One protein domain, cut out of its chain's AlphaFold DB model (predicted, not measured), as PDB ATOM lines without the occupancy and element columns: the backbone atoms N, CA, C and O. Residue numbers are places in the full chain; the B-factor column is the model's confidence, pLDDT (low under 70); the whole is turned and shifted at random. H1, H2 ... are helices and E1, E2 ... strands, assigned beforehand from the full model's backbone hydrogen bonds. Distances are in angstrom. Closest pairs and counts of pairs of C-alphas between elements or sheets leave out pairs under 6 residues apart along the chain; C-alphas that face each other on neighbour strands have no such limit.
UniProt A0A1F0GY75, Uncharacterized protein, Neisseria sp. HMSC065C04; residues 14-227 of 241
ATOM      1  N   VAL A  14     196.803 247.417 279.715       86.19
ATOM      2  CA  VAL A  14     197.978 248.284 279.514       86.19
ATOM      3  C   VAL A  14     198.655 248.508 280.853       86.19
ATOM      4  O   VAL A  14     197.991 248.886 281.813       86.19
ATOM      5  N   ILE A  15     199.962 248.274 280.939       87.81
ATOM      6  CA  ILE A  15     200.734 248.467 282.166       87.81
ATOM      7  C   ILE A  15     200.788 249.960 282.506       87.81
ATOM      8  O   ILE A  15     201.250 250.789 281.715       87.81
ATOM      9  N   SER A  16     200.330 250.292 283.709       86.62
ATOM     10  CA  SER A  16     200.284 251.655 284.235       86.62
ATOM     11  C   SER A  16     201.678 252.271 284.280       86.62
ATOM     12  O   SER A  16     202.658 251.598 284.590       86.62
ATOM     13  N   GLY A  17     201.778 253.566 283.973       83.88
ATOM     14  CA  GLY A  17     203.057 254.284 284.022       83.88
ATOM     15  C   GLY A  17     204.056 253.891 282.930       83.88
ATOM     16  O   GLY A  17     205.237 254.210 283.051       83.88
ATOM     17  N   THR A  18     203.596 253.203 281.876       86.88
ATOM     18  CA  THR A  18     204.413 252.890 280.691       86.88
ATOM     19  C   THR A  18     203.976 253.617 279.418       86.88
ATOM     20  O   THR A  18     204.654 253.520 278.399       86.88
ATOM     21  N   SER A  19     202.855 254.345 279.459       84.12
ATOM     22  CA  SER A  19     202.392 255.181 278.345       84.12
ATOM     23  C   SER A  19     203.262 256.427 278.229       84.12
ATOM     24  O   SER A  19     203.448 257.159 279.201       84.12
ATOM     25  N   TYR A  20     203.744 256.688 277.014       80.19
ATOM     26  CA  TYR A  20     204.498 257.902 276.720       80.19
ATOM     27  C   TYR A  20     203.594 259.138 276.800       80.19
ATOM     28  O   TYR A  20     203.962 260.150 277.385       80.19
ATOM     29  N   ASN A  21     202.369 259.037 276.274       79.81
ATOM     30  CA  ASN A  21     201.416 260.152 276.259       79.81
ATOM     31  C   ASN A  21     200.915 260.537 277.658       79.81
ATOM     32  O   ASN A  21     200.396 261.635 277.839       79.81
ATOM     33  N   ALA A  22     201.015 259.621 278.622       81.44
ATOM     34  CA  ALA A  22     200.642 259.849 280.012       81.44
ATOM     35  C   ALA A  22     201.843 260.178 280.915       81.44
ATOM     36  O   ALA A  22     201.661 260.278 282.128       81.44
ATOM     37  N   PHE A  23     203.055 260.319 280.362       84.69
ATOM     38  CA  PHE A  23     204.231 260.681 281.144       84.69
ATOM     39  C   PHE A  23     204.127 262.139 281.607       84.69
ATOM     40  O   PHE A  23     204.166 263.069 280.802       84.69
ATOM     41  N   ASP A  24     203.980 262.332 282.916       87.69
ATOM     42  CA  ASP A  24     203.898 263.657 283.526       87.69
ATOM     43  C   ASP A  24     205.308 264.235 283.708       87.69
ATOM     44  O   ASP A  24     205.985 263.998 284.712       87.69
ATOM     45  N   LEU A  25     205.760 264.965 282.686       88.50
ATOM     46  CA  LEU A  25     207.081 265.589 282.646       88.50
ATOM     47  C   LEU A  25     207.265 266.612 283.777       88.50
ATOM     48  O   LEU A  25     208.342 266.687 284.367       88.50
ATOM     49  N   ASP A  26     206.219 267.378 284.095       88.44
ATOM     50  CA  ASP A  26     206.266 268.409 285.133       88.44
ATOM     51  C   ASP A  26     206.427 267.778 286.518       88.44
ATOM     52  O   ASP A  26     207.284 268.216 287.291       88.44
ATOM     53  N   ALA A  27     205.658 266.722 286.807       89.88
ATOM     54  CA  ALA A  27     205.772 265.979 288.057       89.88
ATOM     55  C   ALA A  27     207.116 265.245 288.175       89.88
ATOM     56  O   ALA A  27     207.720 265.251 289.246       89.88
ATOM     57  N   TYR A  28     207.622 264.645 287.091       87.56
ATOM     58  CA  TYR A  28     208.938 263.992 287.104       87.56
ATOM     59  C   TYR A  28     210.069 264.992 287.381       87.56
ATOM     60  O   TYR A  28     210.999 264.709 288.133       87.56
ATOM     61  N   ASN A  29     209.966 266.189 286.805       91.25
ATOM     62  CA  ASN A  29     210.934 267.264 286.987       91.25
ATOM     63  C   ASN A  29     210.799 268.006 288.327       91.25
ATOM     64  O   ASN A  29     211.570 268.942 288.580       91.25
ATOM     65  N   GLU A  30     209.820 267.660 289.168       92.06
ATOM     66  CA  GLU A  30     209.625 268.281 290.473       92.06
ATOM     67  C   GLU A  30     210.740 267.848 291.439       92.06
ATOM     68  O   GLU A  30     210.865 266.688 291.818       92.06
ATOM     69  N   GLY A  31     211.570 268.807 291.859       84.06
ATOM     70  CA  GLY A  31     212.667 268.557 292.798       84.06
ATOM     71  C   GLY A  31     213.989 268.113 292.161       84.06
ATOM     72  O   GLY A  31     214.931 267.848 292.905       84.06
ATOM     73  N   LEU A  32     214.078 268.076 290.826       89.94
ATOM     74  CA  LEU A  32     215.339 267.907 290.099       89.94
ATOM     75  C   LEU A  32     216.047 269.255 289.889       89.94
ATOM     76  O   LEU A  32     215.399 270.286 289.678       89.94
ATOM     77  N   ASP A  33     217.381 269.237 289.924       89.19
ATOM     78  CA  ASP A  33     218.208 270.389 289.559       89.19
ATOM     79  C   ASP A  33     218.074 270.687 288.057       89.19
ATOM     80  O   ASP A  33     217.848 269.783 287.258       89.19
ATOM     81  N   GLU A  34     218.243 271.952 287.645       85.56
ATOM     82  CA  GLU A  34     218.035 272.387 286.248       85.56
ATOM     83  C   GLU A  34     218.806 271.556 285.207       85.56
ATOM     84  O   GLU A  34     218.320 271.398 284.094       85.56
ATOM     85  N   CYS A  35     219.979 271.020 285.555       86.62
ATOM     86  CA  CYS A  35     220.791 270.196 284.657       86.62
ATOM     87  C   CYS A  35     220.292 268.755 284.481       86.62
ATOM     88  O   CYS A  35     220.723 268.100 283.535       86.62
ATOM     89  N   ASP A  36     219.419 268.279 285.370       85.44
ATOM     90  CA  ASP A  36     218.892 266.910 285.383       85.44
ATOM     91  C   ASP A  36     217.424 266.844 284.922       85.44
ATOM     92  O   ASP A  36     216.843 265.760 284.844       85.44
ATOM     93  N   ARG A  37     216.806 267.999 284.631       91.06
ATOM     94  CA  ARG A  37     215.424 268.078 284.143       91.06
ATOM     95  C   ARG A  37     215.337 267.593 282.703       91.06
ATOM     96  O   ARG A  37     216.196 267.900 281.883       91.06
ATOM     97  N   LEU A  38     214.256 266.884 282.409       90.88
ATOM     98  CA  LEU A  38     213.917 266.437 281.065       90.88
ATOM     99  C   LEU A  38     213.119 267.508 280.319       90.88
ATOM    100  O   LEU A  38     212.261 268.175 280.901       90.88
ATOM    101  N   GLU A  39     213.364 267.631 279.022       88.12
ATOM    102  CA  GLU A  39     212.633 268.513 278.118       88.12
ATOM    103  C   GLU A  39     211.597 267.749 277.279       88.12
ATOM    104  O   GLU A  39     211.670 266.534 277.062       88.12
ATOM    105  N   GLU A  40     210.608 268.491 276.769       80.56
ATOM    106  CA  GLU A  40     209.627 267.983 275.811       80.56
ATOM    107  C   GLU A  40     210.346 267.644 274.492       80.56
ATOM    108  O   GLU A  40     210.592 268.503 273.645       80.56
ATOM    109  N   GLY A  41     210.750 266.383 274.346       81.75
ATOM    110  CA  GLY A  41     211.596 265.928 273.242       81.75
ATOM    111  C   GLY A  41     212.698 264.951 273.644       81.75
ATOM    112  O   GLY A  41     213.287 264.330 272.759       81.75
ATOM    113  N   ASP A  42     212.928 264.741 274.943       87.06
ATOM    114  CA  ASP A  42     213.887 263.756 275.460       87.06
ATOM    115  C   ASP A  42     213.330 262.322 275.396       87.06
ATOM    116  O   ASP A  42     213.251 261.603 276.393       87.06
ATOM    117  N   TYR A  43     212.912 261.898 274.198       83.19
ATOM    118  CA  TYR A  43     212.263 260.607 273.951       83.19
ATOM    119  C   TYR A  43     213.089 259.416 274.445       83.19
ATOM    120  O   TYR A  43     212.512 258.476 274.986       83.19
ATOM    121  N   ASP A  44     214.414 259.467 274.288       84.12
ATOM    122  CA  ASP A  44     215.311 258.384 274.702       84.12
ATOM    123  C   ASP A  44     215.334 258.250 276.233       84.12
ATOM    124  O   ASP A  44     215.062 257.174 276.764       84.12
ATOM    125  N   SER A  45     215.552 259.355 276.953       86.19
ATOM    126  CA  SER A  45     215.585 259.373 278.422       86.19
ATOM    127  C   SER A  45     214.234 259.007 279.040       86.19
ATOM    128  O   SER A  45     214.170 258.236 279.998       86.19
ATOM    129  N   ILE A  46     213.137 259.529 278.482       86.44
ATOM    130  CA  ILE A  46     211.778 259.167 278.905       86.44
ATOM    131  C   ILE A  46     211.537 257.677 278.637       86.44
ATOM    132  O   ILE A  46     211.008 256.971 279.495       86.44
ATOM    133  N   GLY A  47     211.967 257.175 277.478       83.94
ATOM    134  CA  GLY A  47     211.900 255.760 277.126       83.94
ATOM    135  C   GLY A  47     212.615 254.863 278.136       83.94
ATOM    136  O   GLY A  47     212.038 253.863 278.568       83.94
ATOM    137  N   ASP A  48     213.818 255.245 278.572       85.62
ATOM    138  CA  ASP A  48     214.577 254.515 279.592       85.62
ATOM    139  C   ASP A  48     213.829 254.460 280.932       85.62
ATOM    140  O   ASP A  48     213.737 253.400 281.552       85.62
ATOM    141  N   ILE A  49     213.228 255.568 281.375       85.81
ATOM    142  CA  ILE A  49     212.442 255.614 282.622       85.81
ATOM    143  C   ILE A  49     211.219 254.695 282.537       85.81
ATOM    144  O   ILE A  49     210.979 253.880 283.431       85.81
ATOM    145  N   LEU A  50     210.460 254.787 281.443       86.50
ATOM    146  CA  LEU A  50     209.298 253.927 281.206       86.50
ATOM    147  C   LEU A  50     209.706 252.445 281.132       86.50
ATOM    148  O   LEU A  50     208.966 251.571 281.589       86.50
ATOM    149  N   HIS A  51     210.893 252.153 280.594       83.94
ATOM    150  CA  HIS A  51     211.455 250.807 280.567       83.94
ATOM    151  C   HIS A  51     211.774 250.279 281.972       83.94
ATOM    152  O   HIS A  51     211.471 249.121 282.262       83.94
ATOM    153  N   TRP A  52     212.326 251.099 282.869       84.62
ATOM    154  CA  TRP A  52     212.566 250.688 284.257       84.62
ATOM    155  C   TRP A  52     211.262 250.377 285.000       84.62
ATOM    156  O   TRP A  52     211.156 249.311 285.607       84.62
ATOM    157  N   ASN A  53     210.231 251.216 284.848       85.38
ATOM    158  CA  ASN A  53     208.899 250.952 285.412       85.38
ATOM    159  C   ASN A  53     208.315 249.616 284.918       85.38
ATOM    160  O   ASN A  53     207.690 248.866 285.678       85.38
ATOM    161  N   LEU A  54     208.533 249.299 283.637       87.38
ATOM    162  CA  LEU A  54     208.147 248.016 283.063       87.38
ATOM    163  C   LEU A  54     208.893 246.853 283.728       87.38
ATOM    164  O   LEU A  54     208.258 245.864 284.092       87.38
ATOM    165  N   GLN A  55     210.216 246.947 283.893       87.62
ATOM    166  CA  GLN A  55     211.013 245.881 284.514       87.62
ATOM    167  C   GLN A  55     210.603 245.631 285.968       87.62
ATOM    168  O   GLN A  55     210.476 244.471 286.370       87.62
ATOM    169  N   ASP A  56     210.327 246.685 286.733       87.81
ATOM    170  CA  ASP A  56     209.845 246.566 288.111       87.81
ATOM    171  C   ASP A  56     208.475 245.879 288.161       87.81
ATOM    172  O   ASP A  56     208.263 244.948 288.942       87.81
ATOM    173  N   THR A  57     207.570 246.260 287.254       89.12
ATOM    174  CA  THR A  57     206.251 245.628 287.119       89.12
ATOM    175  C   THR A  57     206.361 244.148 286.753       89.12
ATOM    176  O   THR A  57     205.730 243.305 287.390       89.12
ATOM    177  N   ILE A  58     207.177 243.805 285.750       89.19
ATOM    178  CA  ILE A  58     207.419 242.412 285.349       89.19
ATOM    179  C   ILE A  58     207.998 241.622 286.522       89.19
ATOM    180  O   ILE A  58     207.592 240.483 286.752       89.19
ATOM    181  N   THR A  59     208.923 242.217 287.274       88.75
ATOM    182  CA  THR A  59     209.538 241.577 288.440       88.75
ATOM    183  C   THR A  59     208.500 241.255 289.514       88.75
ATOM    184  O   THR A  59     208.464 240.117 289.988       88.75
ATOM    185  N   ASP A  60     207.620 242.197 289.866       89.44
ATOM    186  CA  ASP A  60     206.570 241.953 290.866       89.44
ATOM    187  C   ASP A  60     205.505 240.967 290.355       89.44
ATOM    188  O   ASP A  60     205.067 240.081 291.089       89.44
ATOM    189  N   LEU A  61     205.146 241.024 289.069       90.06
ATOM    190  CA  LEU A  61     204.216 240.067 288.464       90.06
ATOM    191  C   LEU A  61     204.786 238.645 288.494       90.06
ATOM    192  O   LEU A  61     204.125 237.731 288.988       90.06
ATOM    193  N   LYS A  62     206.036 238.457 288.055       89.25
ATOM    194  CA  LYS A  62     206.758 237.182 288.197       89.25
ATOM    195  C   LYS A  62     206.808 236.748 289.656       89.25
ATOM    196  O   LYS A  62     206.601 235.576 289.976       89.25
ATOM    197  N   TYR A  63     207.012 237.701 290.569       87.50
ATOM    198  CA  TYR A  63     206.989 237.409 291.987       87.50
ATOM    199  C   TYR A  63     205.614 236.878 292.440       87.50
ATOM    200  O   TYR A  63     205.551 235.901 293.183       87.50
ATOM    201  N   ARG A  64     204.503 237.449 291.988       86.94
ATOM    202  CA  ARG A  64     203.161 236.989 292.375       86.94
ATOM    203  C   ARG A  64     202.727 235.700 291.690       86.94
ATOM    204  O   ARG A  64     202.033 234.891 292.309       86.94
ATOM    205  N   ALA A  65     203.156 235.483 290.449       86.38
ATOM    206  CA  ALA A  65     202.896 234.251 289.715       86.38
ATOM    207  C   ALA A  65     203.443 233.033 290.476       86.38
ATOM    208  O   ALA A  65     202.744 232.037 290.615       86.38
ATOM    209  N   GLU A  66     204.629 233.163 291.071       84.56
ATOM    210  CA  GLU A  66     205.316 232.120 291.846       84.56
ATOM    211  C   GLU A  66     204.829 231.963 293.302       84.56
ATOM    212  O   GLU A  66     205.333 231.114 294.046       84.56
ATOM    213  N   GLU A  67     203.875 232.771 293.779       79.75
ATOM    214  CA  GLU A  67     203.374 232.648 295.158       79.75
ATOM    215  C   GLU A  67     202.883 231.236 295.533       79.75
ATOM    216  O   GLU A  67     203.245 230.773 296.625       79.75
ATOM    217  N   PRO A  68     202.102 230.527 294.689       70.50
ATOM    218  CA  PRO A  68     201.649 229.169 294.988       70.50
ATOM    219  C   PRO A  68     202.827 228.213 295.224       70.50
ATOM    220  O   PRO A  68     202.837 227.437 296.187       70.50
ATOM    221  N   TYR A  69     203.876 228.334 294.404       67.75
ATOM    222  CA  TYR A  69     205.108 227.569 294.549       67.75
ATOM    223  C   TYR A  69     205.819 227.888 295.870       67.75
ATOM    224  O   TYR A  69     206.138 226.976 296.643       67.75
ATOM    225  N   ARG A  70     206.013 229.171 296.200       69.00
ATOM    226  CA  ARG A  70     206.712 229.568 297.438       69.00
ATOM    227  C   ARG A  70     205.994 229.107 298.699       69.00
ATOM    228  O   ARG A  70     206.627 228.503 299.568       69.00
ATOM    229  N   LYS A  71     204.672 229.296 298.762       66.25
ATOM    230  CA  LYS A  71     203.838 228.825 299.883       66.25
ATOM    231  C   LYS A  71     203.912 227.302 300.044       66.25
ATOM    232  O   LYS A  71     203.822 226.792 301.161       66.25
ATOM    233  N   SER A  72     204.098 226.552 298.954       59.59
ATOM    234  CA  SER A  72     204.274 225.094 299.013       59.59
ATOM    235  C   SER A  72     205.633 224.683 299.600       59.59
ATOM    236  O   SER A  72     205.689 223.804 300.466       59.59
ATOM    237  N   ARG A  73     206.713 225.374 299.203       59.41
ATOM    238  CA  ARG A  73     208.094 225.105 299.630       59.41
ATOM    239  C   ARG A  73     208.302 225.363 301.122       59.41
ATOM    240  O   ARG A  73     208.980 224.582 301.791       59.41
ATOM    241  N   GLU A  74     207.672 226.406 301.654       61.56
ATOM    242  CA  GLU A  74     207.674 226.717 303.090       61.56
ATOM    243  C   GLU A  74     206.983 225.625 303.927       61.56
ATOM    244  O   GLU A  74     207.407 225.333 305.045       61.56
ATOM    245  N   ASN A  75     205.983 224.945 303.359       57.44
ATOM    246  CA  ASN A  75     205.190 223.920 304.040       57.44
ATOM    247  C   ASN A  75     205.740 222.480 303.915       57.44
ATOM    248  O   ASN A  75     205.097 221.546 304.396       57.44
ATOM    249  N   ARG A  76     206.924 222.270 303.308       52.41
ATOM    250  CA  ARG A  76     207.611 220.957 303.142       52.41
ATOM    251  C   ARG A  76     206.774 219.823 302.518       52.41
ATOM    252  O   ARG A  76     207.169 218.660 302.574       52.41
ATOM    253  N   THR A  77     205.642 220.135 301.906       50.66
ATOM    254  CA  THR A  77     204.902 219.232 301.013       50.66
ATOM    255  C   THR A  77     205.368 219.467 299.576       50.66
ATOM    256  O   THR A  77     205.908 220.533 299.309       50.66
ATOM    257  N   SER A  78     205.239 218.471 298.689       49.78
ATOM    258  CA  SER A  78     205.856 218.442 297.347       49.78
ATOM    259  C   SER A  78     205.866 219.793 296.623       49.78
ATOM    260  O   SER A  78     204.897 220.546 296.688       49.78
ATOM    261  N   CYS A  79     206.960 220.055 295.903       48.50
ATOM    262  CA  CYS A  79     207.336 221.307 295.236       48.50
ATOM    263  C   CYS A  79     206.369 221.840 294.156       48.50
ATOM    264  O   CYS A  79     206.731 222.747 293.426       48.50
ATOM    265  N   TRP A  80     205.150 221.312 294.070       52.38
ATOM    266  CA  TRP A  80     204.170 221.594 293.022       52.38
ATOM    267  C   TRP A  80     202.751 221.536 293.587       52.38
ATOM    268  O   TRP A  80     201.919 220.740 293.147       52.38
ATOM    269  N   LYS A  81     202.469 222.297 294.649       58.50
ATOM    270  CA  LYS A  81     201.120 222.289 295.221       58.50
ATOM    271  C   LYS A  81     200.212 223.195 294.394       58.50
ATOM    272  O   LYS A  81     200.229 224.408 294.569       58.50
ATOM    273  N   LYS A  82     199.417 222.579 293.519       68.56
ATOM    274  CA  LYS A  82     198.324 223.254 292.817       68.56
ATOM    275  C   LYS A  82     197.299 223.751 293.842       68.56
ATOM    276  O   LYS A  82     196.943 223.019 294.773       68.56
ATOM    277  N   GLU A  83     196.858 224.996 293.707       71.19
ATOM    278  CA  GLU A  83     195.763 225.532 294.516       71.19
ATOM    279  C   GLU A  83     194.444 224.958 294.001       71.19
ATOM    280  O   GLU A  83     194.259 224.823 292.796       71.19
ATOM    281  N   SER A  84     193.527 224.577 294.895       71.44
ATOM    282  CA  SER A  84     192.220 224.081 294.461       71.44
ATOM    283  C   SER A  84     191.191 225.201 294.490       71.44
ATOM    284  O   SER A  84     190.912 225.745 295.558       71.44
ATOM    285  N   VAL A  85     190.606 225.508 293.336       73.38
ATOM    286  CA  VAL A  85     189.540 226.506 293.179       73.38
ATOM    287  C   VAL A  85     188.399 225.858 292.414       73.38
ATOM    288  O   VAL A  85     188.606 225.309 291.336       73.38
ATOM    289  N   ASP A  86     187.197 225.859 292.990       73.19
ATOM    290  CA  ASP A  86     185.993 225.265 292.390       73.19
ATOM    291  C   ASP A  86     186.166 223.803 291.908       73.19
ATOM    292  O   ASP A  86     185.507 223.350 290.973       73.19
ATOM    293  N   GLY A  87     187.043 223.036 292.569       75.44
ATOM    294  CA  GLY A  87     187.345 221.643 292.215       75.44
ATOM    295  C   GLY A  87     188.347 221.471 291.068       75.44
ATOM    296  O   GLY A  87     188.616 220.333 290.681       75.44
ATOM    297  N   PHE A  88     188.913 222.565 290.556       82.62
ATOM    298  CA  PHE A  88     190.040 222.580 289.625       82.62
ATOM    299  C   PHE A  88     191.346 222.768 290.381       82.62
ATOM    300  O   PHE A  88     191.373 223.416 291.426       82.62
ATOM    301  N   SER A  89     192.422 222.206 289.844       83.44
ATOM    302  CA  SER A  89     193.778 222.440 290.330       83.44
ATOM    303  C   SER A  89     194.415 223.539 289.485       83.44
ATOM    304  O   SER A  89     194.570 223.348 288.286       83.44
ATOM    305  N   ILE A  90     194.781 224.667 290.092       83.44
ATOM    306  CA  ILE A  90     195.446 225.790 289.426       83.44
ATOM    307  C   ILE A  90     196.926 225.820 289.796       83.44
ATOM    308  O   ILE A  90     197.287 225.686 290.968       83.44
ATOM    309  N   LEU A  91     197.777 226.064 288.809       85.38
ATOM    310  CA  LEU A  91     199.175 226.421 288.983       85.38
ATOM    311  C   LEU A  91     199.448 227.761 288.289       85.38
ATOM    312  O   LEU A  91     198.835 228.089 287.281       85.38
ATOM    313  N   SER A  92     200.363 228.552 288.831       82.31
ATOM    314  CA  SER A  92     200.953 229.689 288.125       82.31
ATOM    315  C   SER A  92     202.465 229.593 288.286       82.31
ATOM    316  O   SER A  92     202.932 229.267 289.378       82.31
ATOM    317  N   THR A  93     203.211 229.796 287.205       81.25
ATOM    318  CA  THR A  93     204.664 229.592 287.166       81.25
ATOM    319  C   THR A  93     205.331 230.541 286.178       81.25
ATOM    320  O   THR A  93     204.707 231.040 285.243       81.25
ATOM    321  N   THR A  94     206.612 230.794 286.397       80.75
ATOM    322  CA  THR A  94     207.508 231.518 285.495       80.75
ATOM    323  C   THR A  94     208.547 230.596 284.860       80.75
ATOM    324  O   THR A  94     209.205 231.015 283.916       80.75
ATOM    325  N   GLU A  95     208.663 229.340 285.313       72.00
ATOM    326  CA  GLU A  95     209.598 228.362 284.737       72.00
ATOM    327  C   GLU A  95     209.234 228.007 283.288       72.00
ATOM    328  O   GLU A  95     210.112 227.928 282.437       72.00
ATOM    329  N   GLU A  96     207.940 227.870 282.989       64.31
ATOM    330  CA  GLU A  96     207.434 227.638 281.624       64.31
ATOM    331  C   GLU A  96     207.362 228.935 280.793       64.31
ATOM    332  O   GLU A  96     207.018 228.903 279.619       64.31
ATOM    333  N   ALA A  97     207.684 230.089 281.391       61.44
ATOM    334  CA  ALA A  97     207.734 231.377 280.698       61.44
ATOM    335  C   ALA A  97     209.128 231.712 280.141       61.44
ATOM    336  O   ALA A  97     209.269 232.724 279.451       61.44
ATOM    337  N   ASP A  98     210.155 230.904 280.438       56.66
ATOM    338  CA  ASP A  98     211.469 231.023 279.801       56.66
ATOM    339  C   ASP A  98     211.367 230.528 278.350       56.66
ATOM    340  O   ASP A  98     211.731 229.409 277.998       56.66
ATOM    341  N   ASP A  99     210.842 231.403 277.495       53.25
ATOM    342  CA  ASP A  99     210.908 231.279 276.046       53.25
ATOM    343  C   ASP A  99     212.389 231.136 275.649       53.25
ATOM    344  O   ASP A  99     213.237 231.961 276.020       53.25
ATOM    345  N   ASP A 100     212.704 230.088 274.882       52.25
ATOM    346  CA  ASP A 100     214.025 229.666 274.382       52.25
ATOM    347  C   ASP A 100     214.708 230.712 273.456       52.25
ATOM    348  O   ASP A 100     215.584 230.408 272.637       52.25
ATOM    349  N   ARG A 101     214.327 231.989 273.582       48.94
ATOM    350  CA  ARG A 101     214.819 233.170 272.866       48.94
ATOM    351  C   ARG A 101     214.637 233.063 271.354       48.94
ATOM    352  O   ARG A 101     215.381 233.708 270.602       48.94
ATOM    353  N   LYS A 102     213.665 232.279 270.877       45.72
ATOM    354  CA  LYS A 102     213.432 232.110 269.439       45.72
ATOM    355  C   LYS A 102     212.743 233.352 268.884       45.72
ATOM    356  O   LYS A 102     211.541 233.551 268.922       45.72
ATOM    357  N   TYR A 103     213.574 234.221 268.327       39.47
ATOM    358  CA  TYR A 103     213.224 235.526 267.766       39.47
ATOM    359  C   TYR A 103     212.180 235.492 266.622       39.47
ATOM    360  O   TYR A 103     211.735 236.555 266.192       39.47
ATOM    361  N   ALA A 104     211.836 234.315 266.086       40.34
ATOM    362  CA  ALA A 104     211.104 234.153 264.828       40.34
ATOM    363  C   ALA A 104     209.569 234.142 264.967       40.34
ATOM    364  O   ALA A 104     208.898 234.531 264.015       40.34
ATOM    365  N   ASP A 105     209.020 233.829 266.144       44.28
ATOM    366  CA  ASP A 105     207.559 233.743 266.380       44.28
ATOM    367  C   ASP A 105     206.947 235.095 266.813       44.28
ATOM    368  O   ASP A 105     205.798 235.243 267.231       44.28
ATOM    369  N   ARG A 106     207.745 236.155 266.660       45.91
ATOM    370  CA  ARG A 106     207.469 237.525 267.079       45.91
ATOM    371  C   ARG A 106     206.710 238.308 266.010       45.91
ATOM    372  O   ARG A 106     207.267 239.201 265.377       45.91
ATOM    373  N   CYS A 107     205.403 238.105 265.892       36.62
ATOM    374  CA  CYS A 107     204.547 239.211 265.449       36.62
ATOM    375  C   CYS A 107     204.470 240.235 266.601       36.62
ATOM    376  O   CYS A 107     203.800 239.989 267.595       36.62
ATOM    377  N   TYR A 108     205.218 241.343 266.503       49.91
ATOM    378  CA  TYR A 108     205.401 242.390 267.536       49.91
ATOM    379  C   TYR A 108     206.158 241.999 268.826       49.91
ATOM    380  O   TYR A 108     206.021 242.667 269.844       49.91
ATOM    381  N   GLY A 109     206.999 240.959 268.811       58.00
ATOM    382  CA  GLY A 109     208.085 240.853 269.804       58.00
ATOM    383  C   GLY A 109     207.707 240.633 271.272       58.00
ATOM    384  O   GLY A 109     208.496 241.009 272.136       58.00
ATOM    385  N   GLY A 110     206.544 240.044 271.557       71.62
ATOM    386  CA  GLY A 110     206.114 239.782 272.930       71.62
ATOM    387  C   GLY A 110     207.060 238.866 273.713       71.62
ATOM    388  O   GLY A 110     207.744 238.034 273.125       71.62
ATOM    389  N   THR A 111     207.099 239.030 275.035       78.62
ATOM    390  CA  THR A 111     207.837 238.171 275.974       78.62
ATOM    391  C   THR A 111     206.848 237.531 276.938       78.62
ATOM    392  O   THR A 111     206.141 238.248 277.650       78.62
ATOM    393  N   GLN A 112     206.792 236.200 276.977       83.31
ATOM    394  CA  GLN A 112     206.033 235.498 278.007       83.31
ATOM    395  C   GLN A 112     206.700 235.731 279.365       83.31
ATOM    396  O   GLN A 112     207.912 235.600 279.517       83.31
ATOM    397  N   ILE A 113     205.915 236.147 280.354       86.62
ATOM    398  CA  ILE A 113     206.424 236.460 281.694       86.62
ATOM    399  C   ILE A 113     205.863 235.536 282.767       86.62
ATOM    400  O   ILE A 113     206.480 235.414 283.822       86.62
ATOM    401  N   ALA A 114     204.733 234.885 282.503       88.12
ATOM    402  CA  ALA A 114     204.141 233.882 283.373       88.12
ATOM    403  C   ALA A 114     203.257 232.925 282.560       88.12
ATOM    404  O   ALA A 114     202.785 233.264 281.474       88.12
ATOM    405  N   SER A 115     203.005 231.753 283.127       87.06
ATOM    406  CA  SER A 115     202.010 230.788 282.679       87.06
ATOM    407  C   SER A 115     201.052 230.473 283.830       87.06
ATOM    408  O   SER A 115     201.469 230.381 284.989       87.06
ATOM    409  N   ILE A 116     199.758 230.357 283.528       88.75
ATOM    410  CA  ILE A 116     198.710 229.942 284.463       88.75
ATOM    411  C   ILE A 116     198.058 228.681 283.899       88.75
ATOM    412  O   ILE A 116     197.477 228.716 282.824       88.75
ATOM    413  N   GLU A 117     198.089 227.584 284.642       88.62
ATOM    414  CA  GLU A 117     197.499 226.307 284.243       88.62
ATOM    415  C   GLU A 117     196.304 225.970 285.135       88.62
ATOM    416  O   GLU A 117     196.376 226.091 286.356       88.62
ATOM    417  N   ALA A 118     195.213 225.496 284.536       89.25
ATOM    418  CA  ALA A 118     194.090 224.875 285.216       89.25
ATOM    419  C   ALA A 118     193.952 223.420 284.763       89.25
ATOM    420  O   ALA A 118     193.990 223.113 283.571       89.25
ATOM    421  N   GLU A 119     193.751 222.523 285.723       90.31
ATOM    422  CA  GLU A 119     193.674 221.085 285.498       90.31
ATOM    423  C   GLU A 119     192.388 220.483 286.082       90.31
ATOM    424  O   GLU A 119     191.954 220.812 287.194       90.31
ATOM    425  N   THR A 120     191.802 219.536 285.342       89.50
ATOM    426  CA  THR A 120     190.710 218.663 285.795       89.50
ATOM    427  C   THR A 120     190.916 217.230 285.322       89.50
ATOM    428  O   THR A 120     191.385 216.984 284.218       89.50
ATOM    429  N   GLN A 121     190.417 216.263 286.092       87.69
ATOM    430  CA  GLN A 121     190.378 214.868 285.653       87.69
ATOM    431  C   GLN A 121     189.166 214.551 284.767       87.69
ATOM    432  O   GLN A 121     188.033 214.965 285.047       87.69
ATOM    433  N   PHE A 122     189.397 213.738 283.738       86.31
ATOM    434  CA  PHE A 122     188.385 213.113 282.894       86.31
ATOM    435  C   PHE A 122     188.837 211.697 282.502       86.31
ATOM    436  O   PHE A 122     189.918 211.503 281.963       86.31
ATOM    437  N   PHE A 123     188.033 210.683 282.842       84.25
ATOM    438  CA  PHE A 123     188.408 209.259 282.733       84.25
ATOM    439  C   PHE A 123     189.756 208.875 283.371       84.25
ATOM    440  O   PHE A 123     190.395 207.920 282.946       84.25
ATOM    441  N   GLY A 124     190.160 209.575 284.434       82.62
ATOM    442  CA  GLY A 124     191.432 209.318 285.117       82.62
ATOM    443  C   GLY A 124     192.653 209.934 284.429       82.62
ATOM    444  O   GLY A 124     193.754 209.750 284.933       82.62
ATOM    445  N   TYR A 125     192.455 210.684 283.341       84.25
ATOM    446  CA  TYR A 125     193.482 211.482 282.670       84.25
ATOM    447  C   TYR A 125     193.286 212.956 282.993       84.25
ATOM    448  O   TYR A 125     192.144 213.408 283.150       84.25
ATOM    449  N   ASN A 126     194.375 213.712 283.087       85.62
ATOM    450  CA  ASN A 126     194.273 215.147 283.279       85.62
ATOM    451  C   ASN A 126     194.028 215.842 281.939       85.62
ATOM    452  O   ASN A 126     194.734 215.627 280.953       85.62
ATOM    453  N   LEU A 127     193.001 216.684 281.929       86.75
ATOM    454  CA  LEU A 127     192.804 217.723 280.935       86.75
ATOM    455  C   LEU A 127     193.370 219.008 281.524       86.75
ATOM    456  O   LEU A 127     193.024 219.363 282.656       86.75
ATOM    457  N   LYS A 128     194.211 219.689 280.757       86.94
ATOM    458  CA  LYS A 128     194.894 220.909 281.166       86.94
ATOM    459  C   LYS A 128     194.576 222.022 280.178       86.94
ATOM    460  O   LYS A 128     194.502 221.802 278.969       86.94
ATOM    461  N   MET A 129     194.371 223.212 280.713       85.50
ATOM    462  CA  MET A 129     194.264 224.442 279.947       85.50
ATOM    463  C   MET A 129     195.265 225.431 280.523       85.50
ATOM    464  O   MET A 129     195.302 225.635 281.734       85.50
ATOM    465  N   GLU A 130     196.062 226.026 279.655       85.25
ATOM    466  CA  GLU A 130     197.094 226.986 280.008       85.25
ATOM    467  C   GLU A 130     196.729 228.362 279.453       85.25
ATOM    468  O   GLU A 130     196.175 228.460 278.361       85.25
ATOM    469  N   LEU A 131     197.035 229.412 280.209       85.31
ATOM    470  CA  LEU A 131     196.969 230.813 279.820       85.31
ATOM    471  C   LEU A 131     198.375 231.407 279.974       85.31
ATOM    472  O   LEU A 131     198.844 231.641 281.091       85.31
ATOM    473  N   ALA A 132     199.032 231.665 278.847       83.88
ATOM    474  CA  ALA A 132     200.305 232.367 278.778       83.88
ATOM    475  C   ALA A 132     200.083 233.881 278.894       83.88
ATOM    476  O   ALA A 132     199.262 234.457 278.176       83.88
ATOM    477  N   VAL A 133     200.829 234.524 279.793       86.56
ATOM    478  CA  VAL A 133     200.800 235.972 280.038       86.56
ATOM    479  C   VAL A 133     201.981 236.608 279.318       86.56
ATOM    480  O   VAL A 133     203.134 236.379 279.695       86.56
ATOM    481  N   ILE A 134     201.702 237.400 278.284       83.25
ATOM    482  CA  ILE A 134     202.711 237.899 277.344       83.25
ATOM    483  C   ILE A 134     202.741 239.420 277.379       83.25
ATOM    484  O   ILE A 134     201.756 240.071 277.063       83.25
ATOM    485  N   VAL A 135     203.894 240.002 277.698       84.19
ATOM    486  CA  VAL A 135     204.097 241.450 277.584       84.19
ATOM    487  C   VAL A 135     204.486 241.794 276.158       84.19
ATOM    488  O   VAL A 135     205.437 241.222 275.629       84.19
ATOM    489  N   ARG A 136     203.801 242.763 275.550       79.88
ATOM    490  CA  ARG A 136     204.135 243.322 274.236       79.88
ATOM    491  C   ARG A 136     204.395 244.816 274.331       79.88
ATOM    492  O   ARG A 136     203.708 245.532 275.053       79.88
ATOM    493  N   SER A 137     205.350 245.289 273.540       72.69
ATOM    494  CA  SER A 137     205.672 246.711 273.416       72.69
ATOM    495  C   SER A 137     205.302 247.205 272.019       72.69
ATOM    496  O   SER A 137     205.620 246.551 271.024       72.69
ATOM    497  N   GLY A 138     204.654 248.369 271.929       61.56
ATOM    498  CA  GLY A 138     204.419 249.063 270.656       61.56
ATOM    499  C   GLY A 138     203.246 248.548 269.814       61.56
ATOM    500  O   GLY A 138     203.163 248.890 268.635       61.56
ATOM    501  N   TYR A 139     202.351 247.738 270.390       61.53
ATOM    502  CA  TYR A 139     201.102 247.321 269.738       61.53
ATOM    503  C   TYR A 139     199.972 248.349 269.950       61.53
ATOM    504  O   TYR A 139     199.260 248.685 269.005       61.53
ATOM    505  N   TYR A 140     199.874 248.918 271.157       68.12
ATOM    506  CA  TYR A 140     199.098 250.120 271.494       68.12
ATOM    507  C   TYR A 140     199.981 251.101 272.294       68.12
ATOM    508  O   TYR A 140     201.189 250.902 272.401       68.12
ATOM    509  N   ASP A 141     199.401 252.182 272.827       73.25
ATOM    510  CA  ASP A 141     200.114 253.066 273.758       73.25
ATOM    511  C   ASP A 141     200.565 252.292 275.010       73.25
ATOM    512  O   ASP A 141     199.814 251.471 275.546       73.25
ATOM    513  N   GLY A 142     201.793 252.556 275.457       80.31
ATOM    514  CA  GLY A 142     202.459 251.842 276.545       80.31
ATOM    515  C   GLY A 142     202.820 250.383 276.245       80.31
ATOM    516  O   GLY A 142     202.961 249.962 275.095       80.31
ATOM    517  N   ASN A 143     203.018 249.605 277.312       84.94
ATOM    518  CA  ASN A 143     203.251 248.163 277.241       84.94
ATOM    519  C   ASN A 143     201.958 247.408 277.551       84.94
ATOM    520  O   ASN A 143     201.286 247.693 278.540       84.94
ATOM    521  N   ASN A 144     201.616 246.437 276.713       84.81
ATOM    522  CA  ASN A 144     200.374 245.677 276.794       84.81
ATOM    523  C   ASN A 144     200.628 244.280 277.359       84.81
ATOM    524  O   ASN A 144     201.713 243.727 277.180       84.81
ATOM    525  N   ILE A 145     199.620 243.708 278.010       85.00
ATOM    526  CA  ILE A 145     199.600 242.303 278.404       85.00
ATOM    527  C   ILE A 145     198.557 241.583 277.556       85.00
ATOM    528  O   ILE A 145     197.364 241.875 277.635       85.00
ATOM    529  N   ASP A 146     199.038 240.624 276.778       80.12
ATOM    530  CA  ASP A 146     198.248 239.708 275.971       80.12
ATOM    531  C   ASP A 146     198.117 238.353 276.672       80.12
ATOM    532  O   ASP A 146     198.947 237.966 277.504       80.12
ATOM    533  N   GLN A 147     197.072 237.617 276.297       79.00
ATOM    534  CA  GLN A 147     196.771 236.290 276.823       79.00
ATOM    535  C   GLN A 147     196.655 235.294 275.669       79.00
ATOM    536  O   GLN A 147     195.895 235.520 274.725       79.00
ATOM    537  N   VAL A 148     197.381 234.182 275.750       78.06
ATOM    538  CA  VAL A 148     197.283 233.075 274.785       78.06
ATOM    539  C   VAL A 148     196.861 231.817 275.522       78.06
ATOM    540  O   VAL A 148     197.442 231.483 276.551       78.06
ATOM    541  N   PHE A 149     195.837 231.134 275.012       77.19
ATOM    542  CA  PHE A 149     195.334 229.899 275.606       77.19
ATOM    543  C   PHE A 149     195.854 228.677 274.860       77.19
ATOM    544  O   PHE A 149     195.699 228.600 273.644       77.19
ATOM    545  N   ASN A 150     196.355 227.695 275.605       76.12
ATOM    546  CA  ASN A 150     196.765 226.395 275.085       76.12
ATOM    547  C   ASN A 150     195.996 225.268 275.784       76.12
ATOM    548  O   ASN A 150     195.580 225.386 276.940       76.12
ATOM    549  N   LEU A 151     195.803 224.153 275.083       76.00
ATOM    550  CA  LEU A 151     195.185 222.943 275.623       76.00
ATOM    551  C   LEU A 151     196.185 221.797 275.609       76.00
ATOM    552  O   LEU A 151     196.862 221.578 274.607       76.00
ATOM    553  N   LYS A 152     196.239 221.047 276.709       76.44
ATOM    554  CA  LYS A 152     197.096 219.867 276.851       76.44
ATOM    555  C   LYS A 152     196.294 218.726 277.481       76.44
ATOM    556  O   LYS A 152     195.368 218.955 278.265       76.44
ATOM    557  N   THR A 153     196.658 217.484 277.183       74.19
ATOM    558  CA  THR A 153     196.168 216.318 277.931       74.19
ATOM    559  C   THR A 153     197.332 215.405 278.286       74.19
ATOM    560  O   THR A 153     198.355 215.412 277.614       74.19
ATOM    561  N   ASP A 154     197.194 214.594 279.335       72.19
ATOM    562  CA  ASP A 154     198.245 213.635 279.718       72.19
ATOM    563  C   ASP A 154     198.519 212.544 278.659       72.19
ATOM    564  O   ASP A 154     199.455 211.760 278.818       72.19
ATOM    565  N   ALA A 155     197.698 212.444 277.608       60.56
ATOM    566  CA  ALA A 155     197.899 211.480 276.532       60.56
ATOM    567  C   ALA A 155     199.027 211.898 275.567       60.56
ATOM    568  O   ALA A 155     199.621 211.025 274.929       60.56
ATOM    569  N   HIS A 156     199.370 213.192 275.510       58.16
ATOM    570  CA  HIS A 156     200.409 213.743 274.642       58.16
ATOM    571  C   HIS A 156     201.288 214.769 275.376       58.16
ATOM    572  O   HIS A 156     200.799 215.681 276.031       58.16
ATOM    573  N   CYS A 157     202.612 214.648 275.231       43.50
ATOM    574  CA  CYS A 157     203.593 215.569 275.825       43.50
ATOM    575  C   CYS A 157     203.884 216.833 274.990       43.50
ATOM    576  O   CYS A 157     204.780 217.578 275.377       43.50
ATOM    577  N   ASP A 158     203.198 217.056 273.863       45.97
ATOM    578  CA  ASP A 158     203.523 218.175 272.969       45.97
ATOM    579  C   ASP A 158     202.490 219.286 273.153       45.97
ATOM    580  O   ASP A 158     201.284 219.042 273.237       45.97
ATOM    581  N   GLU A 159     202.992 220.512 273.247       49.75
ATOM    582  CA  GLU A 159     202.193 221.726 273.294       49.75
ATOM    583  C   GLU A 159     201.632 221.979 271.900       49.75
ATOM    584  O   GLU A 159     202.377 222.086 270.926       49.75
ATOM    585  N   TYR A 160     200.311 222.052 271.780       50.41
ATOM    586  CA  TYR A 160     199.702 222.441 270.516       50.41
ATOM    587  C   TYR A 160     199.659 223.964 270.433       50.41
ATOM    588  O   TYR A 160     198.623 224.582 270.685       50.41
ATOM    589  N   GLU A 161     200.816 224.539 270.092       44.75
ATOM    590  CA  GLU A 161     200.933 225.913 269.610       44.75
ATOM    591  C   GLU A 161     199.928 226.115 268.461       44.75
ATOM    592  O   GLU A 161     199.802 225.278 267.563       44.75
ATOM    593  N   ASP A 162     199.178 227.213 268.502       43.50
ATOM    594  CA  ASP A 162     198.264 227.648 267.439       43.50
ATOM    595  C   ASP A 162     197.013 226.789 267.170       43.50
ATOM    596  O   ASP A 162     196.396 226.932 266.105       43.50
ATOM    597  N   TYR A 163     196.543 225.947 268.105       42.84
ATOM    598  CA  TYR A 163     195.182 225.424 267.938       42.84
ATOM    599  C   TYR A 163     194.191 226.577 268.107       42.84
ATOM    600  O   TYR A 163     193.937 227.054 269.211       42.84
ATOM    601  N   ASP A 164     193.623 227.027 266.990       49.03
ATOM    602  CA  ASP A 164     192.489 227.939 266.966       49.03
ATOM    603  C   ASP A 164     191.296 227.259 267.644       49.03
ATOM    604  O   ASP A 164     190.437 226.637 267.006       49.03
ATOM    605  N   ILE A 165     191.245 227.365 268.973       53.88
ATOM    606  CA  ILE A 165     190.086 227.032 269.796       53.88
ATOM    607  C   ILE A 165     189.055 228.139 269.558       53.88
ATOM    608  O   ILE A 165     188.644 228.884 270.444       53.88
ATOM    609  N   SER A 166     188.601 228.225 268.313       60.25
ATOM    610  CA  SER A 166     187.496 229.061 267.868       60.25
ATOM    611  C   SER A 166     186.200 228.701 268.602       60.25
ATOM    612  O   SER A 166     185.257 229.493 268.626       60.25
ATOM    613  N   SER A 167     186.138 227.509 269.223       71.12
ATOM    614  CA  SER A 167     185.062 227.094 270.122       71.12
ATOM    615  C   SER A 167     185.462 225.953 271.070       71.12
ATOM    616  O   SER A 167     186.309 225.117 270.747       71.12
ATOM    617  N   TYR A 168     184.751 225.829 272.198       80.31
ATOM    618  CA  TYR A 168     184.860 224.658 273.084       80.31
ATOM    619  C   TYR A 168     184.472 223.340 272.410       80.31
ATOM    620  O   TYR A 168     184.883 222.274 272.858       80.31
ATOM    621  N   GLU A 169     183.661 223.399 271.355       83.56
ATOM    622  CA  GLU A 169     183.240 222.211 270.620       83.56
ATOM    623  C   GLU A 169     184.417 221.610 269.842       83.56
ATOM    624  O   GLU A 169     184.602 220.395 269.873       83.56
ATOM    625  N   SER A 170     185.260 222.458 269.243       80.69
ATOM    626  CA  SER A 170     186.519 222.045 268.609       80.69
ATOM    627  C   SER A 170     187.488 221.444 269.636       80.69
ATOM    628  O   SER A 170     188.068 220.390 269.398       80.69
ATOM    629  N   ALA A 171     187.602 222.063 270.818       80.19
ATOM    630  CA  ALA A 171     188.413 221.535 271.919       80.19
ATOM    631  C   ALA A 171     187.921 220.164 272.417       80.19
ATOM    632  O   ALA A 171     188.714 219.281 272.737       80.19
ATOM    633  N   ALA A 172     186.604 219.957 272.486       87.12
ATOM    634  CA  ALA A 172     186.049 218.672 272.891       87.12
ATOM    635  C   ALA A 172     186.247 217.584 271.828       87.12
ATOM    636  O   ALA A 172     186.522 216.440 272.194       87.12
ATOM    637  N   ASP A 173     186.126 217.924 270.542       86.38
ATOM    638  CA  ASP A 173     186.420 216.995 269.445       86.38
ATOM    639  C   ASP A 173     187.878 216.542 269.475       86.38
ATOM    640  O   ASP A 173     188.135 215.350 269.329       86.38
ATOM    641  N   PHE A 174     188.802 217.458 269.775       81.19
ATOM    642  CA  PHE A 174     190.214 217.136 269.962       81.19
ATOM    643  C   PHE A 174     190.423 216.075 271.053       81.19
ATOM    644  O   PHE A 174     190.969 215.012 270.773       81.19
ATOM    645  N   VAL A 175     189.893 216.291 272.265       86.12
ATOM    646  CA  VAL A 175     190.004 215.310 273.367       86.12
ATOM    647  C   VAL A 175     189.411 213.953 272.975       86.12
ATOM    648  O   VAL A 175     189.949 212.901 273.314       86.12
ATOM    649  N   ILE A 176     188.278 213.960 272.266       89.62
ATOM    650  CA  ILE A 176     187.624 212.735 271.797       89.62
ATOM    651  C   ILE A 176     188.524 211.963 270.828       89.62
ATOM    652  O   ILE A 176     188.593 210.737 270.920       89.62
ATOM    653  N   GLU A 177     189.159 212.657 269.886       88.19
ATOM    654  CA  GLU A 177     190.045 212.051 268.893       88.19
ATOM    655  C   GLU A 177     191.337 211.551 269.520       88.19
ATOM    656  O   GLU A 177     191.744 210.425 269.252       88.19
ATOM    657  N   GLU A 178     191.924 212.327 270.423       85.69
ATOM    658  CA  GLU A 178     193.128 211.949 271.152       85.69
ATOM    659  C   GLU A 178     192.903 210.673 271.977       85.69
ATOM    660  O   GLU A 178     193.680 209.721 271.899       85.69
ATOM    661  N   PHE A 179     191.781 210.586 272.693       87.88
ATOM    662  CA  PHE A 179     191.459 209.404 273.495       87.88
ATOM    663  C   PHE A 179     191.285 208.144 272.636       87.88
ATOM    664  O   PHE A 179     191.612 207.049 273.100       87.88
ATOM    665  N   ASP A 180     190.799 208.291 271.400       89.06
ATOM    666  CA  ASP A 180     190.658 207.193 270.438       89.06
ATOM    667  C   ASP A 180     192.020 206.784 269.858       89.06
ATOM    668  O   ASP A 180     192.356 205.599 269.855       89.06
ATOM    669  N   ILE A 181     192.839 207.762 269.445       86.81
ATOM    670  CA  ILE A 181     194.183 207.560 268.878       86.81
ATOM    671  C   ILE A 181     195.092 206.820 269.862       86.81
ATOM    672  O   ILE A 181     195.758 205.855 269.483       86.81
ATOM    673  N   TYR A 182     195.093 207.231 271.131       84.62
ATOM    674  CA  TYR A 182     195.915 206.615 272.175       84.62
ATOM    675  C   TYR A 182     195.267 205.380 272.818       84.62
ATOM    676  O   TYR A 182     195.832 204.787 273.736       84.62
ATOM    677  N   GLY A 183     194.093 204.958 272.336       82.62
ATOM    678  CA  GLY A 183     193.407 203.761 272.821       82.62
ATOM    679  C   GLY A 183     192.919 203.860 274.272       82.62
ATOM    680  O   GLY A 183     192.711 202.830 274.915       82.62
ATOM    681  N   LEU A 184     192.732 205.076 274.792       84.75
ATOM    682  CA  LEU A 184     192.265 205.334 276.158       84.75
ATOM    683  C   LEU A 184     190.758 205.082 276.285       84.75
ATOM    684  O   LEU A 184     190.290 204.527 277.281       84.75
ATOM    685  N   ALA A 185     189.995 205.475 275.264       86.00
ATOM    686  CA  ALA A 185     188.569 205.200 275.123       86.00
ATOM    687  C   ALA A 185     188.161 205.328 273.652       86.00
ATOM    688  O   ALA A 185     188.674 206.179 272.937       86.00
ATOM    689  N   SER A 186     187.195 204.526 273.198       88.75
ATOM    690  CA  SER A 186     186.734 204.632 271.805       88.75
ATOM    691  C   SER A 186     186.049 205.972 271.530       88.75
ATOM    692  O   SER A 186     185.318 206.485 272.387       88.75
ATOM    693  N   LYS A 187     186.152 206.472 270.291       91.38
ATOM    694  CA  LYS A 187     185.440 207.684 269.840       91.38
ATOM    695  C   LYS A 187     183.958 207.659 270.230       91.38
ATOM    696  O   LYS A 187     183.446 208.610 270.808       91.38
ATOM    697  N   LEU A 188     183.273 206.527 270.029       92.06
ATOM    698  CA  LEU A 188     181.857 206.362 270.390       92.06
ATOM    699  C   LEU A 188     181.583 206.505 271.898       92.06
ATOM    700  O   LEU A 188     180.528 207.016 272.283       92.06
ATOM    701  N   GLN A 189     182.488 206.020 272.751       89.50
ATOM    702  CA  GLN A 189     182.365 206.170 274.202       89.50
ATOM    703  C   GLN A 189     182.557 207.632 274.601       89.50
ATOM    704  O   GLN A 189     181.710 208.170 275.317       89.50
ATOM    705  N   THR A 190     183.608 208.282 274.104       88.50
ATOM    706  CA  THR A 190     183.980 209.647 274.498       88.50
ATOM    707  C   THR A 190     183.030 210.701 273.920       88.50
ATOM    708  O   THR A 190     182.636 211.619 274.638       88.50
ATOM    709  N   SER A 191     182.529 210.527 272.687       92.81
ATOM    710  CA  SER A 191     181.580 211.459 272.051       92.81
ATOM    711  C   SER A 191     180.294 211.677 272.852       92.81
ATOM    712  O   SER A 191     179.711 212.759 272.800       92.81
ATOM    713  N   ARG A 192     179.851 210.694 273.648       93.12
ATOM    714  CA  ARG A 192     178.670 210.845 274.524       93.12
ATOM    715  C   ARG A 192     178.872 211.897 275.615       93.12
ATOM    716  O   ARG A 192     177.895 212.436 276.133       93.12
ATOM    717  N   TYR A 193     180.124 212.199 275.948       92.88
ATOM    718  CA  TYR A 193     180.507 213.154 276.982       92.88
ATOM    719  C   TYR A 193     180.928 214.511 276.423       92.88
ATOM    720  O   TYR A 193     181.299 215.370 277.218       92.88
ATOM    721  N   ARG A 194     180.812 214.747 275.105       91.81
ATOM    722  CA  ARG A 194     181.224 215.999 274.443       91.81
ATOM    723  C   ARG A 194     180.751 217.246 275.190       91.81
ATOM    724  O   ARG A 194     181.561 218.051 275.622       91.81
ATOM    725  N   SER A 195     179.450 217.332 275.491       90.62
ATOM    726  CA  SER A 195     178.898 218.471 276.248       90.62
ATOM    727  C   SER A 195     179.489 218.626 277.658       90.62
ATOM    728  O   SER A 195     179.567 219.732 278.183       90.62
ATOM    729  N   GLY A 196     179.886 217.523 278.297       89.81
ATOM    730  CA  GLY A 196     180.562 217.532 279.590       89.81
ATOM    731  C   GLY A 196     181.999 218.036 279.489       89.81
ATOM    732  O   GLY A 196     182.418 218.792 280.358       89.81
ATOM    733  N   ILE A 197     182.715 217.667 278.425       88.88
ATOM    734  CA  ILE A 197     184.065 218.158 278.126       88.88
ATOM    735  C   ILE A 197     184.018 219.671 277.860       88.88
ATOM    736  O   ILE A 197     184.735 220.418 278.519       88.88
ATOM    737  N   CYS A 198     183.081 220.148 277.029       88.25
ATOM    738  CA  CYS A 198     182.889 221.584 276.785       88.25
ATOM    739  C   CYS A 198     182.623 222.364 278.082       88.25
ATOM    740  O   CYS A 198     183.227 223.406 278.320       88.25
ATOM    741  N   ARG A 199     181.752 221.844 278.965       87.94
ATOM    742  CA  ARG A 199     181.479 222.475 280.271       87.94
ATOM    743  C   ARG A 199     182.714 222.534 281.171       87.94
ATOM    744  O   ARG A 199     182.847 223.492 281.925       87.94
ATOM    745  N   ARG A 200     183.596 221.530 281.112       88.75
ATOM    746  CA  ARG A 200     184.863 221.538 281.856       88.75
ATOM    747  C   ARG A 200     185.808 222.607 281.323       88.75
ATOM    748  O   ARG A 200     186.316 223.372 282.129       88.75
ATOM    749  N   PHE A 201     185.983 222.706 280.005       86.62
ATOM    750  CA  PHE A 201     186.818 223.752 279.404       86.62
ATOM    751  C   PHE A 201     186.300 225.159 279.704       86.62
ATOM    752  O   PHE A 201     187.078 226.000 280.131       86.62
ATOM    753  N   ALA A 202     184.988 225.390 279.612       85.62
ATOM    754  CA  ALA A 202     184.398 226.675 279.987       85.62
ATOM    755  C   ALA A 202     184.626 227.029 281.470       85.62
ATOM    756  O   ALA A 202     184.850 228.187 281.820       85.62
ATOM    757  N   ALA A 203     184.569 226.035 282.362       86.94
ATOM    758  CA  ALA A 203     184.843 226.242 283.780       86.94
ATOM    759  C   ALA A 203     186.337 226.496 284.053       86.94
ATOM    760  O   ALA A 203     186.651 227.387 284.837       86.94
ATOM    761  N   MET A 204     187.241 225.779 283.375       88.12
ATOM    762  CA  MET A 204     188.683 226.031 283.457       88.12
ATOM    763  C   MET A 204     189.037 227.429 282.948       88.12
ATOM    764  O   MET A 204     189.726 228.151 283.655       88.12
ATOM    765  N   GLU A 205     188.500 227.859 281.801       87.06
ATOM    766  CA  GLU A 205     188.729 229.214 281.280       87.06
ATOM    767  C   GLU A 205     188.288 230.280 282.294       87.06
ATOM    768  O   GLU A 205     189.017 231.231 282.562       87.06
ATOM    769  N   LYS A 206     187.116 230.108 282.920       86.69
ATOM    770  CA  LYS A 206     186.637 231.034 283.955       86.69
ATOM    771  C   LYS A 206     187.621 231.143 285.123       86.69
ATOM    772  O   LYS A 206     187.879 232.245 285.602       86.69
ATOM    773  N   VAL A 207     188.138 230.010 285.587       88.69
ATOM    774  CA  VAL A 207     189.082 229.942 286.706       88.69
ATOM    775  C   VAL A 207     190.443 230.544 286.324       88.69
ATOM    776  O   VAL A 207     191.016 231.305 287.103       88.69
ATOM    777  N   LEU A 208     190.922 230.292 285.103       88.25
ATOM    778  CA  LEU A 208     192.125 230.920 284.553       88.25
ATOM    779  C   LEU A 208     191.986 232.440 284.487       88.25
ATOM    780  O   LEU A 208     192.878 233.151 284.939       88.25
ATOM    781  N   TRP A 209     190.849 232.951 284.005       87.25
ATOM    782  CA  TRP A 209     190.592 234.392 283.970       87.25
ATOM    783  C   TRP A 209     190.539 235.023 285.357       87.25
ATOM    784  O   TRP A 209     191.040 236.132 285.526       87.25
ATOM    785  N   GLN A 210     189.953 234.345 286.346       88.12
ATOM    786  CA  GLN A 210     189.961 234.828 287.729       88.12
ATOM    787  C   GLN A 210     191.397 234.978 288.235       88.12
ATOM    788  O   GLN A 210     191.766 236.046 288.721       88.12
ATOM    789  N   ARG A 211     192.229 233.951 288.038       88.69
ATOM    790  CA  ARG A 211     193.633 233.991 288.454       88.69
ATOM    791  C   ARG A 211     194.445 235.033 287.682       88.69
ATOM    792  O   ARG A 211     195.239 235.754 288.278       88.69
ATOM    793  N   TYR A 212     194.228 235.146 286.376       89.00
ATOM    794  CA  TYR A 212     194.844 236.173 285.539       89.00
ATOM    795  C   TYR A 212     194.496 237.579 286.037       89.00
ATOM    796  O   TYR A 212     195.376 238.423 286.181       89.00
ATOM    797  N   GLN A 213     193.226 237.828 286.365       88.94
ATOM    798  CA  GLN A 213     192.784 239.113 286.899       88.94
ATOM    799  C   GLN A 213     193.452 239.432 288.237       88.94
ATOM    800  O   GLN A 213     193.943 240.542 288.411       88.94
ATOM    801  N   GLU A 214     193.533 238.475 289.162       88.12
ATOM    802  CA  GLU A 214     194.272 238.657 290.420       88.12
ATOM    803  C   GLU A 214     195.746 239.016 290.190       88.12
ATOM    804  O   GLU A 214     196.316 239.813 290.938       88.12
ATOM    805  N   LEU A 215     196.355 238.422 289.161       88.56
ATOM    806  CA  LEU A 215     197.758 238.619 288.825       88.56
ATOM    807  C   LEU A 215     198.015 239.974 288.155       88.56
ATOM    808  O   LEU A 215     198.997 240.628 288.485       88.56
ATOM    809  N   VAL A 216     197.153 240.394 287.227       89.06
ATOM    810  CA  VAL A 216     197.427 241.514 286.310       89.06
ATOM    811  C   VAL A 216     196.739 242.821 286.711       89.06
ATOM    812  O   VAL A 216     197.340 243.888 286.573       89.06
ATOM    813  N   LEU A 217     195.520 242.772 287.264       85.94
ATOM    814  CA  LEU A 217     194.748 243.974 287.627       85.94
ATOM    815  C   LEU A 217     195.506 245.006 288.477       85.94
ATOM    816  O   LEU A 217     195.285 246.192 288.251       85.94
ATOM    817  N   PRO A 218     196.381 244.625 289.430       88.81
ATOM    818  CA  PRO A 218     197.104 245.607 290.235       88.81
ATOM    819  C   PRO A 218     198.021 246.540 289.435       88.81
ATOM    820  O   PRO A 218     198.390 247.592 289.947       88.81
ATOM    821  N   TYR A 219     198.402 246.156 288.214       88.06
ATOM    822  CA  TYR A 219     199.379 246.881 287.401       88.06
ATOM    823  C   TYR A 219     198.767 247.531 286.170       88.06
ATOM    824  O   TYR A 219     199.402 248.389 285.558       88.06
ATOM    825  N   CYS A 220     197.557 247.134 285.783       87.31
ATOM    826  CA  CYS A 220     196.988 247.526 284.506       87.31
ATOM    827  C   CYS A 220     195.916 248.600 284.627       87.31
ATOM    828  O   CYS A 220     195.055 248.574 285.504       87.31
ATOM    829  N   GLU A 221     195.955 249.525 283.678       83.81
ATOM    830  CA  GLU A 221     194.923 250.524 283.488       83.81
ATOM    831  C   GLU A 221     193.688 249.895 282.835       83.81
ATOM    832  O   GLU A 221     193.788 249.025 281.965       83.81
ATOM    833  N   GLU A 222     192.498 250.362 283.219       75.81
ATOM    834  CA  GLU A 222     191.258 249.908 282.595       75.81
ATOM    835  C   GLU A 222     191.030 250.601 281.247       75.81
ATOM    836  O   GLU A 222     190.872 251.822 281.158       75.81
ATOM    837  N   TYR A 223     190.922 249.797 280.191       77.75
ATOM    838  CA  TYR A 223     190.506 250.238 278.865       77.75
ATOM    839  C   TYR A 223     189.130 249.665 278.526       77.75
ATOM    840  O   TYR A 223     188.786 248.537 278.882       77.75
ATOM    841  N   GLN A 224     188.323 250.448 277.816       78.62
ATOM    842  CA  GLN A 224     187.031 250.016 277.293       78.62
ATOM    843  C   GLN A 224     187.063 249.970 275.769       78.62
ATOM    844  O   GLN A 224     187.767 250.743 275.119       78.62
ATOM    845  N   VAL A 225     186.271 249.071 275.188       81.00
ATOM    846  CA  VAL A 225     186.101 249.014 273.736       81.00
ATOM    847  C   VAL A 225     185.389 250.284 273.278       81.00
ATOM    848  O   VAL A 225     184.245 250.534 273.651       81.00
ATOM    849  N   TYR A 226     186.069 251.064 272.448       82.44
ATOM    850  CA  TYR A 226     185.536 252.271 271.831       82.44
ATOM    851  C   TYR A 226     184.821 251.958 270.513       82.44
ATOM    852  O   TYR A 226     183.712 252.432 270.275       82.44
ATOM    853  N   ALA A 227     185.436 251.133 269.661       77.88
ATOM    854  CA  ALA A 227     184.874 250.739 268.372       77.88
ATOM    855  C   ALA A 227     185.355 249.346 267.955       77.88
ATOM    856  O   ALA A 227     186.460 248.931 268.295       77.88
TER     857      ALA A 227
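Overview. This is residues 14 to 227 of the 241 residues of an uncharacterized protein of Neisseria sp. HMSC065C04 (UniProt A0A1F0GY75). A strongly twisted sheet of five strands, E1 to E5, with the long helix H6 packed over it makes the body of an elongated model. A second long helix, H2, packs on the sheet with its residues 50 to 65 and forms an arm toward one end of the longest axis, where H1 lies and residues 30 to 36 stick out, while H4 and H5 lie at the opposite end beside the first residues of H6. The printed part has 214 residues with six named helices and six named strands, in the order H1 H2 H3 E1 E2 E3 E4 E5 H4 H5 H6 E6. The sheet's order is E1 E2 E3 E4 E5, antiparallel throughout, and the class is mixed, helices and strands. The whole is loose, with a radius of gyration of the C-alphas of 21.3 A and spans of 76 by 46 by 32 A.

Arrangement. Residues 14 to 15 pair antiparallel with residues 220 to 221 of E6, residues 220 to 227, a strand that pairs with no named strand. H1, residues 25 to 28, is apart from H2, residues 43 to 65. The sheet is a meander, each strand the antiparallel neighbour of the one before: E1, residues 83 to 85, E2, 88 to 93, E3, 111 to 122, E4, 125 to 137, and E5, 143 to 153. H2 is on the sheet at a height over the sheet of 7.1 A, over E3 and along the strands, at 22 degrees to E3 on the local plane; its closest C-alphas to E3 are those of Lys 62 and Ala 114, 6.4 A apart. H3, residues 67 to 74, only grazes the sheet, with residues 67 to 72. E1 and E2 form a hairpin, with N 83 and O 90 at 2.9 A. In the hairpin of E2 and E3, N 91 and O 117 are 2.8 A apart. E3 bends by 54 degrees at residue 114; in its hairpin with E4, N 118 and O 129 are 2.8 A apart. In the hairpin of E4 and E5, N 130 and O 150 are 2.8 A apart. These N and O pairs are within hydrogen-bond range. H4, residues 168 to 181, touches H5, residues 187 to 191, with the closest C-alphas, those of Asp 180 and Lys 187, 5.3 A apart. H6, residues 194 to 216, touches H4 with its residues 194 to 202 alone, at a steep tilt of 62 degrees, opposite ways; the closest C-alphas are those of Tyr 168 and Cys 198, 5.2 A apart. H6 is on the sheet, and its closest C-alphas to E3 are those of Ala 118 and Met 204, 5.8 A apart. H6 touches H2 through residues 215 to 216 of H6 and 61 to 65 of H2, at a steep tilt of 55 degrees; the C-alphas of Leu 61 and Leu 215 are closest, at 6.6 A. The architecture is two layers, helices on one face of a sheet, with H2, H4 and H6 there. Every O i to N i+4 pair is within hydrogen-bond range in H2, H3, H4, H5 and H6; H1 is too short for such a pair.

Along the chain. H1 begins at C-alpha 25, (207.081, 265.589, 282.646). H2 is 32.1 A long from first to last C-alpha, and H3 10.8 A. E1 and E2 are short; E3 measures 32.5 A, E4 38.4 A and E5 32.6 A. E4 begins at C-alpha 125, (193.482, 211.482, 282.670). H4 is 19.9 A long, H5 has five residues, and H6 is 32.5 A long. E6, 20.4 A long, ends at C-alpha 227, (184.874, 250.739, 268.372).

Size, cuts and confidence. The two C-alphas farthest apart are those of Glu 34 and Leu 188, at 76.9 A. The printed part has no cut. The links H1 to H2, E2 to E3 and E5 to H4 are long. The mean pLDDT of the printed part is 78.5, and it is under 70 at residues 69 to 82, 96 to 109, 138 to 140 and 155 to 166.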